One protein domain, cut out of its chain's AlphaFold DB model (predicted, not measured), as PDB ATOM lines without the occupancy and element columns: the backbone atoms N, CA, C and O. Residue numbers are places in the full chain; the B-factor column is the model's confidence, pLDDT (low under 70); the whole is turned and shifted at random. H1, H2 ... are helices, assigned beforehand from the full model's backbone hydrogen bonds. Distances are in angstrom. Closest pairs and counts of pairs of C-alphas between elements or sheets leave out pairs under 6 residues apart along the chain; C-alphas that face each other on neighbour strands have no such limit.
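Overview. This is residues 88 to 122 and 129 to 172 of the 247 residues of the protein "Phosducin domain-containing protein" of Paramuricea clavata (UniProt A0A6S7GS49). Two long helices, H2 and H1, cross as a lopsided X, near each other around Tyr 152 and Tyr 98, with their ends sticking out free. H2, the longer, has a kink of 28 degrees near residue 143. The printed part has 79 residues, 76 of them in H1 and then H2, with no named strand: all helix. It is extended, with a radius of gyration of the C-alphas of 18.4 A and spans of 61 by 29 by 16 A.

Arrangement. H2, residues 129 to 171, and H1, residues 88 to 120, are close but not clearly touching: their closest C-alphas, of Tyr 152 and Tyr 98, are 7.1 A apart. They run opposite ways at a steep tilt of 50 degrees. Every O i to N i+4 pair is within hydrogen-bond range in H1, and 36 of 39 in H2.

Along the chain. H2 is 60.6 A long, from C-alpha 129 at (33.849, 19.104, -4.261). H1 is 47.5 A long, from C-alpha 88 at (10.796, 6.148, -42.498).

Size, cuts and confidence. The C-alphas farthest apart, of Asp 129 and Arg 172, are 62.0 A apart. Residues 123 to 128 are not printed; C-alphas 122 and 129 are 16.6 A apart across this cut. The model's pLDDT is under 70 at residues 121 to 122 and 129 to 145.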
ATOM      1  N   PRO A  88      10.966   4.977 -43.367       92.31
ATOM      2  CA  PRO A  88      10.796   6.148 -42.498       92.31
ATOM      3  C   PRO A  88       9.868   5.910 -41.300       92.31
ATOM      4  O   PRO A  88      10.072   6.475 -40.231       92.31
ATOM      5  N   LYS A  89       8.863   5.041 -41.466       88.12
ATOM      6  CA  LYS A  89       7.919   4.701 -40.397       88.12
ATOM      7  C   LYS A  89       8.537   3.784 -39.336       88.12
ATOM      8  O   LYS A  89       8.286   4.000 -38.160       88.12
ATOM      9  N   GLY A  90       9.365   2.817 -39.743       89.94
ATOM     10  CA  GLY A  90      10.094   1.962 -38.800       89.94
ATOM     11  C   GLY A  90      11.117   2.744 -37.984       89.94
ATOM     12  O   GLY A  90      11.206   2.557 -36.777       89.94
ATOM     13  N   VAL A  91      11.810   3.700 -38.616       90.38
ATOM     14  CA  VAL A  91      12.737   4.602 -37.912       90.38
ATOM     15  C   VAL A  91      12.003   5.453 -36.874       90.38
ATOM     16  O   VAL A  91      12.477   5.583 -35.749       90.38
ATOM     17  N   LEU A  92      10.838   6.009 -37.224       89.06
ATOM     18  CA  LEU A  92      10.050   6.818 -36.292       89.06
ATOM     19  C   LEU A  92       9.570   5.998 -35.085       89.06
ATOM     20  O   LEU A  92       9.619   6.482 -33.956       89.06
ATOM     21  N   GLU A  93       9.131   4.764 -35.321       87.25
ATOM     22  CA  GLU A  93       8.677   3.867 -34.259       87.25
ATOM     23  C   GLU A  93       9.830   3.446 -33.340       87.25
ATOM     24  O   GLU A  93       9.726   3.544 -32.115       87.25
ATOM     25  N   ASP A  94      10.973   3.070 -33.918       88.12
ATOM     26  CA  ASP A  94      12.170   2.739 -33.150       88.12
ATOM     27  C   ASP A  94      12.669   3.949 -32.335       88.12
ATOM     28  O   ASP A  94      13.111   3.762 -31.202       88.12
ATOM     29  N   TYR A  95      12.546   5.178 -32.855       87.75
ATOM     30  CA  TYR A  95      12.895   6.407 -32.132       87.75
ATOM     31  C   TYR A  95      11.952   6.694 -30.956       87.75
ATOM     32  O   TYR A  95      12.413   7.005 -29.857       87.75
ATOM     33  N   ARG A  96      10.633   6.554 -31.143       89.31
ATOM     34  CA  ARG A  96       9.647   6.728 -30.059       89.31
ATOM     35  C   ARG A  96       9.916   5.766 -28.909       89.31
ATOM     36  O   ARG A  96       9.953   6.175 -27.751       89.31
ATOM     37  N   ARG A  97      10.174   4.503 -29.241       86.44
ATOM     38  CA  ARG A  97      10.480   3.468 -28.257       86.44
ATOM     39  C   ARG A  97      11.813   3.706 -27.549       86.44
ATOM     40  O   ARG A  97      11.900   3.511 -26.341       86.44
ATOM     41  N   TYR A  98      12.834   4.157 -28.280       87.44
ATOM     42  CA  TYR A  98      14.106   4.578 -27.693       87.44
ATOM     43  C   TYR A  98      13.900   5.691 -26.658       87.44
ATOM     44  O   TYR A  98      14.389   5.582 -25.538       87.44
ATOM     45  N   ARG A  99      13.123   6.728 -27.000       89.38
ATOM     46  CA  ARG A  99      12.835   7.854 -26.099       89.38
ATOM     47  C   ARG A  99      12.101   7.422 -24.829       89.38
ATOM     48  O   ARG A  99      12.447   7.908 -23.759       89.38
ATOM     49  N   GLN A 100      11.141   6.505 -24.937       86.88
ATOM     50  CA  GLN A 100      10.431   5.947 -23.779       86.88
ATOM     51  C   GLN A 100      11.382   5.197 -22.838       86.88
ATOM     52  O   GLN A 100      11.408   5.481 -21.646       86.88
ATOM     53  N   LEU A 101      12.219   4.306 -23.379       85.62
ATOM     54  CA  LEU A 101      13.192   3.547 -22.582       85.62
ATOM     55  C   LEU A 101      14.262   4.445 -21.951       85.62
ATOM     56  O   LEU A 101      14.694   4.187 -20.832       85.62
ATOM     57  N   ALA A 102      14.699   5.491 -22.657       86.56
ATOM     58  CA  ALA A 102      15.654   6.459 -22.125       86.56
ATOM     59  C   ALA A 102      15.075   7.223 -20.925       86.56
ATOM     60  O   ALA A 102      15.774   7.444 -19.938       86.56
ATOM     61  N   ALA A 103      13.800   7.622 -21.010       88.12
ATOM     62  CA  ALA A 103      13.106   8.306 -19.925       88.12
ATOM     63  C   ALA A 103      12.950   7.394 -18.699       88.12
ATOM     64  O   ALA A 103      13.340   7.793 -17.605       88.12
ATOM     65  N   GLU A 104      12.494   6.155 -18.903       87.88
ATOM     66  CA  GLU A 104      12.344   5.150 -17.840       87.88
ATOM     67  C   GLU A 104      13.679   4.885 -17.122       87.88
ATOM     68  O   GLU A 104      13.754   4.979 -15.900       87.88
ATOM     69  N   GLN A 105      14.776   4.688 -17.863       84.94
ATOM     70  CA  GLN A 105      16.095   4.481 -17.249       84.94
ATOM     71  C   GLN A 105      16.614   5.703 -16.492       84.94
ATOM     72  O   GLN A 105      17.292   5.558 -15.476       84.94
ATOM     73  N   ARG A 106      16.331   6.921 -16.970       85.75
ATOM     74  CA  ARG A 106      16.719   8.144 -16.256       85.75
ATOM     75  C   ARG A 106      15.948   8.279 -14.943       85.75
ATOM     76  O   ARG A 106      16.535   8.690 -13.943       85.75
ATOM     77  N   GLU A 107      14.665   7.927 -14.934       89.38
ATOM     78  CA  GLU A 107      13.848   7.900 -13.719       89.38
ATOM     79  C   GLU A 107      14.347   6.845 -12.725       89.38
ATOM     80  O   GLU A 107      14.531   7.164 -11.548       89.38
ATOM     81  N   GLU A 108      14.663   5.635 -13.196       88.38
ATOM     82  CA  GLU A 108      15.251   4.564 -12.381       88.38
ATOM     83  C   GLU A 108      16.592   4.989 -11.770       88.38
ATOM     84  O   GLU A 108      16.750   4.953 -10.548       88.38
ATOM     85  N   LYS A 109      17.532   5.492 -12.584       85.25
ATOM     86  CA  LYS A 109      18.837   5.988 -12.111       85.25
ATOM     87  C   LYS A 109      18.685   7.104 -11.077       85.25
ATOM     88  O   LYS A 109      19.385   7.110 -10.066       85.25
ATOM     89  N   LYS A 110      17.762   8.049 -11.294       86.12
ATOM     90  CA  LYS A 110      17.494   9.134 -10.338       86.12
ATOM     91  C   LYS A 110      16.962   8.588  -9.012       86.12
ATOM     92  O   LYS A 110      17.417   9.028  -7.957       86.12
ATOM     93  N   ALA A 111      16.040   7.627  -9.053       91.38
ATOM     94  CA  ALA A 111      15.506   6.988  -7.853       91.38
ATOM     95  C   ALA A 111      16.589   6.199  -7.092       91.38
ATOM     96  O   ALA A 111      16.654   6.269  -5.861       91.38
ATOM     97  N   GLU A 112      17.475   5.499  -7.806       89.88
ATOM     98  CA  GLU A 112      18.619   4.790  -7.224       89.88
ATOM     99  C   GLU A 112      19.617   5.749  -6.567       89.88
ATOM    100  O   GLU A 112      20.000   5.535  -5.412       89.88
ATOM    101  N   LEU A 113      19.989   6.835  -7.253       86.50
ATOM    102  CA  LEU A 113      20.870   7.876  -6.718       86.50
ATOM    103  C   LEU A 113      20.268   8.550  -5.487       86.50
ATOM    104  O   LEU A 113      20.966   8.737  -4.494       86.50
ATOM    105  N   GLU A 114      18.975   8.874  -5.502       85.88
ATOM    106  CA  GLU A 114      18.296   9.470  -4.350       85.88
ATOM    107  C   GLU A 114      18.274   8.506  -3.152       85.88
ATOM    108  O   GLU A 114      18.521   8.908  -2.012       85.88
ATOM    109  N   ALA A 115      18.028   7.214  -3.389       88.88
ATOM    110  CA  ALA A 115      18.092   6.191  -2.350       88.88
ATOM    111  C   ALA A 115      19.514   6.027  -1.789       88.88
ATOM    112  O   ALA A 115      19.683   5.803  -0.586       88.88
ATOM    113  N   LEU A 116      20.534   6.150  -2.640       86.12
ATOM    114  CA  LEU A 116      21.938   6.108  -2.253       86.12
ATOM    115  C   LEU A 116      22.311   7.344  -1.422       86.12
ATOM    116  O   LEU A 116      22.793   7.204  -0.300       86.12
ATOM    117  N   ALA A 117      21.991   8.544  -1.903       84.19
ATOM    118  CA  ALA A 117      22.234   9.807  -1.212       84.19
ATOM    119  C   ALA A 117      21.583   9.827   0.178       84.19
ATOM    120  O   ALA A 117      22.231  10.190   1.160       84.19
ATOM    121  N   LYS A 118      20.343   9.334   0.307       84.81
ATOM    122  CA  LYS A 118      19.677   9.174   1.611       84.81
ATOM    123  C   LYS A 118      20.483   8.290   2.570       84.81
ATOM    124  O   LYS A 118      20.606   8.644   3.740       84.81
ATOM    125  N   LYS A 119      21.081   7.191   2.089       83.12
ATOM    126  CA  LYS A 119      21.937   6.298   2.897       83.12
ATOM    127  C   LYS A 119      23.272   6.941   3.298       83.12
ATOM    128  O   LYS A 119      23.757   6.655   4.389       83.12
ATOM    129  N   PHE A 120      23.850   7.796   2.452       73.62
ATOM    130  CA  PHE A 120      25.161   8.427   2.684       73.62
ATOM    131  C   PHE A 120      25.108   9.832   3.313       73.62
ATOM    132  O   PHE A 120      26.144  10.350   3.726       73.62
ATOM    133  N   SER A 121      23.920  10.424   3.469       69.00
ATOM    134  CA  SER A 121      23.699  11.779   4.016       69.00
ATOM    135  C   SER A 121      24.179  12.033   5.462       69.00
ATOM    136  O   SER A 121      24.066  13.150   5.958       69.00
ATOM    137  N   ILE A 122      24.755  11.038   6.151       60.88
ATOM    138  CA  ILE A 122      25.311  11.173   7.512       60.88
ATOM    139  C   ILE A 122      26.723  11.805   7.529       60.88
ATOM    140  O   ILE A 122      27.182  12.258   8.577       60.88
ATOM    141  N   ASP A 129      33.980  20.410  -3.602       60.38
ATOM    142  CA  ASP A 129      33.849  19.104  -4.261       60.38
ATOM    143  C   ASP A 129      32.669  19.092  -5.256       60.38
ATOM    144  O   ASP A 129      32.760  18.456  -6.305       60.38
ATOM    145  N   GLU A 130      31.628  19.898  -5.010       63.28
ATOM    146  CA  GLU A 130      30.401  19.966  -5.824       63.28
ATOM    147  C   GLU A 130      30.631  20.456  -7.269       63.28
ATOM    148  O   GLU A 130      29.988  19.974  -8.204       63.28
ATOM    149  N   GLU A 131      31.535  21.419  -7.490       63.62
ATOM    150  CA  GLU A 131      31.806  21.931  -8.846       63.62
ATOM    151  C   GLU A 131      32.639  20.956  -9.686       63.62
ATOM    152  O   GLU A 131      32.399  20.806 -10.888       63.62
ATOM    153  N   LYS A 132      33.581  20.242  -9.053       64.62
ATOM    154  CA  LYS A 132      34.326  19.158  -9.709       64.62
ATOM    155  C   LYS A 132      33.406  17.994 -10.053       64.62
ATOM    156  O   LYS A 132      33.494  17.498 -11.176       64.62
ATOM    157  N   GLU A 133      32.500  17.622  -9.149       63.28
ATOM    158  CA  GLU A 133      31.476  16.605  -9.407       63.28
ATOM    159  C   GLU A 133      30.593  16.997 -10.592       63.28
ATOM    160  O   GLU A 133      30.507  16.232 -11.541       63.28
ATOM    161  N   LYS A 134      30.042  18.219 -10.633       66.69
ATOM    162  CA  LYS A 134      29.215  18.680 -11.767       66.69
ATOM    163  C   LYS A 134      29.926  18.600 -13.117       66.69
ATOM    164  O   LYS A 134      29.300  18.237 -14.112       66.69
ATOM    165  N   SER A 135      31.211  18.957 -13.170       64.06
ATOM    166  CA  SER A 135      31.990  18.882 -14.412       64.06
ATOM    167  C   SER A 135      32.256  17.439 -14.851       64.06
ATOM    168  O   SER A 135      32.119  17.141 -16.034       64.06
ATOM    169  N   ALA A 136      32.547  16.542 -13.902       65.75
ATOM    170  CA  ALA A 136      32.726  15.121 -14.173       65.75
ATOM    171  C   ALA A 136      31.402  14.478 -14.612       65.75
ATOM    172  O   ALA A 136      31.364  13.818 -15.643       65.75
ATOM    173  N   THR A 137      30.293  14.746 -13.917       64.44
ATOM    174  CA  THR A 137      28.963  14.218 -14.260       64.44
ATOM    175  C   THR A 137      28.567  14.552 -15.696       64.44
ATOM    176  O   THR A 137      28.054  13.691 -16.398       64.44
ATOM    177  N   LYS A 138      28.871  15.765 -16.176       63.62
ATOM    178  CA  LYS A 138      28.531  16.189 -17.541       63.62
ATOM    179  C   LYS A 138      29.346  15.481 -18.635       63.62
ATOM    180  O   LYS A 138      28.833  15.271 -19.730       63.62
ATOM    181  N   GLU A 139      30.605  15.136 -18.365       62.28
ATOM    182  CA  GLU A 139      31.449  14.369 -19.297       62.28
ATOM    183  C   GLU A 139      31.017  12.892 -19.338       62.28
ATOM    184  O   GLU A 139      30.889  12.320 -20.417       62.28
ATOM    185  N   PHE A 140      30.667  12.319 -18.181       59.44
ATOM    186  CA  PHE A 140      30.068  10.982 -18.085       59.44
ATOM    187  C   PHE A 140      28.692  10.891 -18.771       59.44
ATOM    188  O   PHE A 140      28.413   9.901 -19.441       59.44
ATOM    189  N   GLU A 141      27.846  11.922 -18.675       60.78
ATOM    190  CA  GLU A 141      26.529  11.956 -19.334       60.78
ATOM    191  C   GLU A 141      26.615  11.826 -20.866       60.78
ATOM    192  O   GLU A 141      25.765  11.175 -21.470       60.78
ATOM    193  N   PHE A 142      27.640  12.406 -21.500       57.66
ATOM    194  CA  PHE A 142      27.797  12.374 -22.961       57.66
ATOM    195  C   PHE A 142      28.239  10.990 -23.469       57.66
ATOM    196  O   PHE A 142      27.726  10.504 -24.478       57.66
ATOM    197  N   ASP A 143      29.145  10.326 -22.746       62.19
ATOM    198  CA  ASP A 143      29.579   8.958 -23.062       62.19
ATOM    199  C   ASP A 143      28.464   7.923 -22.792       62.19
ATOM    200  O   ASP A 143      28.321   6.947 -23.541       62.19
ATOM    201  N   GLU A 144      27.618   8.152 -21.780       64.62
ATOM    202  CA  GLU A 144      26.455   7.303 -21.485       64.62
ATOM    203  C   GLU A 144      25.386   7.335 -22.593       64.62
ATOM    204  O   GLU A 144      24.762   6.305 -22.867       64.62
ATOM    205  N   GLU A 145      25.167   8.478 -23.256       68.12
ATOM    206  CA  GLU A 145      24.205   8.585 -24.364       68.12
ATOM    207  C   GLU A 145      24.620   7.720 -25.569       68.12
ATOM    208  O   GLU A 145      23.803   6.965 -26.111       68.12
ATOM    209  N   ASP A 146      25.900   7.753 -25.947       77.88
ATOM    210  CA  ASP A 146      26.439   6.951 -27.053       77.88
ATOM    211  C   ASP A 146      26.454   5.443 -26.738       77.88
ATOM    212  O   ASP A 146      26.234   4.599 -27.623       77.88
ATOM    213  N   GLU A 147      26.700   5.066 -25.481       83.94
ATOM    214  CA  GLU A 147      26.630   3.674 -25.035       83.94
ATOM    215  C   GLU A 147      25.185   3.156 -25.005       83.94
ATOM    216  O   GLU A 147      24.907   2.043 -25.472       83.94
ATOM    217  N   PHE A 148      24.237   3.986 -24.564       84.00
ATOM    218  CA  PHE A 148      22.820   3.642 -24.531       84.00
ATOM    219  C   PHE A 148      22.244   3.395 -25.935       84.00
ATOM    220  O   PHE A 148      21.527   2.409 -26.145       84.00
ATOM    221  N   VAL A 149      22.611   4.203 -26.937       85.31
ATOM    222  CA  VAL A 149      22.208   3.974 -28.340       85.31
ATOM    223  C   VAL A 149      22.710   2.619 -28.853       85.31
ATOM    224  O   VAL A 149      21.950   1.855 -29.461       85.31
ATOM    225  N   LYS A 150      23.974   2.268 -28.582       88.12
ATOM    226  CA  LYS A 150      24.541   0.958 -28.962       88.12
ATOM    227  C   LYS A 150      23.808  -0.189 -28.269       88.12
ATOM    228  O   LYS A 150      23.463  -1.180 -28.922       88.12
ATOM    229  N   MET A 151      23.536  -0.044 -26.972       87.94
ATOM    230  CA  MET A 151      22.779  -1.022 -26.193       87.94
ATOM    231  C   MET A 151      21.373  -1.216 -26.770       87.94
ATOM    232  O   MET A 151      20.937  -2.356 -26.953       87.94
ATOM    233  N   TYR A 152      20.683  -0.129 -27.121       87.81
ATOM    234  CA  TYR A 152      19.356  -0.176 -27.726       87.81
ATOM    235  C   TYR A 152      19.364  -0.909 -29.071       87.81
ATOM    236  O   TYR A 152      18.552  -1.816 -29.273       87.81
ATOM    237  N   HIS A 153      20.309  -0.599 -29.964       88.81
ATOM    238  CA  HIS A 153      20.447  -1.303 -31.245       88.81
ATOM    239  C   HIS A 153      20.663  -2.808 -31.055       88.81
ATOM    240  O   HIS A 153      20.004  -3.623 -31.708       88.81
ATOM    241  N   MET A 154      21.549  -3.195 -30.132       89.81
ATOM    242  CA  MET A 154      21.802  -4.602 -29.831       89.81
ATOM    243  C   MET A 154      20.552  -5.288 -29.264       89.81
ATOM    244  O   MET A 154      20.181  -6.367 -29.732       89.81
ATOM    245  N   LYS A 155      19.865  -4.648 -28.309       88.31
ATOM    246  CA  LYS A 155      18.623  -5.150 -27.705       88.31
ATOM    247  C   LYS A 155      17.537  -5.342 -28.761       88.31
ATOM    248  O   LYS A 155      16.902  -6.395 -28.806       88.31
ATOM    249  N   ARG A 156      17.367  -4.371 -29.660       87.44
ATOM    250  CA  ARG A 156      16.392  -4.430 -30.756       87.44
ATOM    251  C   ARG A 156      16.691  -5.577 -31.721       87.44
ATOM    252  O   ARG A 156      15.778  -6.317 -32.086       87.44
ATOM    253  N   LEU A 157      17.958  -5.778 -32.084       89.06
ATOM    254  CA  LEU A 157      18.380  -6.889 -32.939       89.06
ATOM    255  C   LEU A 157      18.114  -8.251 -32.287       89.06
ATOM    256  O   LEU A 157      17.595  -9.157 -32.939       89.06
ATOM    257  N   GLN A 158      18.450  -8.402 -31.006       90.81
ATOM    258  CA  GLN A 158      18.198  -9.633 -30.252       90.81
ATOM    259  C   GLN A 158      16.702  -9.936 -30.153       90.81
ATOM    260  O   GLN A 158      16.280 -11.067 -30.371       90.81
ATOM    261  N   GLU A 159      15.889  -8.921 -29.879       88.38
ATOM    262  CA  GLU A 159      14.441  -9.058 -29.783       88.38
ATOM    263  C   GLU A 159      13.811  -9.478 -31.118       88.38
ATOM    264  O   GLU A 159      12.952 -10.361 -31.140       88.38
ATOM    265  N   MET A 160      14.261  -8.891 -32.234       86.00
ATOM    266  CA  MET A 160      13.837  -9.300 -33.575       86.00
ATOM    267  C   MET A 160      14.230 -10.749 -33.878       86.00
ATOM    268  O   MET A 160      13.393 -11.514 -34.357       86.00
ATOM    269  N   ARG A 161      15.469 -11.152 -33.557       87.56
ATOM    270  CA  ARG A 161      15.936 -12.539 -33.735       87.56
ATOM    271  C   ARG A 161      15.107 -13.522 -32.918       87.56
ATOM    272  O   ARG A 161      14.587 -14.476 -33.486       87.56
ATOM    273  N   ARG A 162      14.909 -13.247 -31.626       88.62
ATOM    274  CA  ARG A 162      14.107 -14.092 -30.732       88.62
ATOM    275  C   ARG A 162      12.687 -14.268 -31.261       88.62
ATOM    276  O   ARG A 162      12.211 -15.392 -31.341       88.62
ATOM    277  N   ARG A 163      12.022 -13.182 -31.671       84.81
ATOM    278  CA  ARG A 163      10.667 -13.275 -32.240       84.81
ATOM    279  C   ARG A 163      10.632 -14.094 -33.522       84.81
ATOM    280  O   ARG A 163       9.725 -14.903 -33.687       84.81
ATOM    281  N   ALA A 164      11.602 -13.900 -34.415       84.38
ATOM    282  CA  ALA A 164      11.695 -14.690 -35.637       84.38
ATOM    283  C   ALA A 164      11.886 -16.180 -35.316       84.38
ATOM    284  O   ALA A 164      11.206 -17.024 -35.893       84.38
ATOM    285  N   GLU A 165      12.757 -16.511 -34.364       84.81
ATOM    286  CA  GLU A 165      12.996 -17.884 -33.922       84.81
ATOM    287  C   GLU A 165      11.775 -18.508 -33.241       84.81
ATOM    288  O   GLU A 165      11.451 -19.659 -33.532       84.81
ATOM    289  N   GLU A 166      11.080 -17.775 -32.370       85.62
ATOM    290  CA  GLU A 166       9.848 -18.218 -31.706       85.62
ATOM    291  C   GLU A 166       8.746 -18.488 -32.723       85.62
ATOM    292  O   GLU A 166       8.194 -19.587 -32.741       85.62
ATOM    293  N   TYR A 167       8.504 -17.543 -33.631       81.62
ATOM    294  CA  TYR A 167       7.528 -17.695 -34.707       81.62
ATOM    295  C   TYR A 167       7.841 -18.912 -35.583       81.62
ATOM    296  O   TYR A 167       6.986 -19.756 -35.848       81.62
ATOM    297  N   VAL A 168       9.106 -19.052 -35.990       83.12
ATOM    298  CA  VAL A 168       9.569 -20.195 -36.782       83.12
ATOM    299  C   VAL A 168       9.449 -21.507 -35.996       83.12
ATOM    300  O   VAL A 168       9.199 -22.544 -36.600       83.12
ATOM    301  N   SER A 169       9.595 -21.494 -34.665       82.69
ATOM    302  CA  SER A 169       9.391 -22.672 -33.800       82.69
ATOM    303  C   SER A 169       7.924 -23.065 -33.687       82.69
ATOM    304  O   SER A 169       7.623 -24.251 -33.672       82.69
ATOM    305  N   SER A 170       7.020 -22.089 -33.581       82.38
ATOM    306  CA  SER A 170       5.598 -22.353 -33.352       82.38
ATOM    307  C   SER A 170       4.870 -22.826 -34.604       82.38
ATOM    308  O   SER A 170       3.878 -23.537 -34.492       82.38
ATOM    309  N   ILE A 171       5.334 -22.413 -35.789       82.62
ATOM    310  CA  ILE A 171       4.600 -22.629 -37.042       82.62
ATOM    311  C   ILE A 171       5.185 -23.728 -37.932       82.62
ATOM    312  O   ILE A 171       4.459 -24.281 -38.756       82.62
ATOM    313  N   ARG A 172       6.489 -24.032 -37.821       85.88
ATOM    314  CA  ARG A 172       7.147 -24.980 -38.733       85.88
ATOM    315  C   ARG A 172       7.292 -26.369 -38.105       85.88
ATOM    316  O   ARG A 172       7.813 -26.467 -36.993       85.88
TER     317      ARG A 172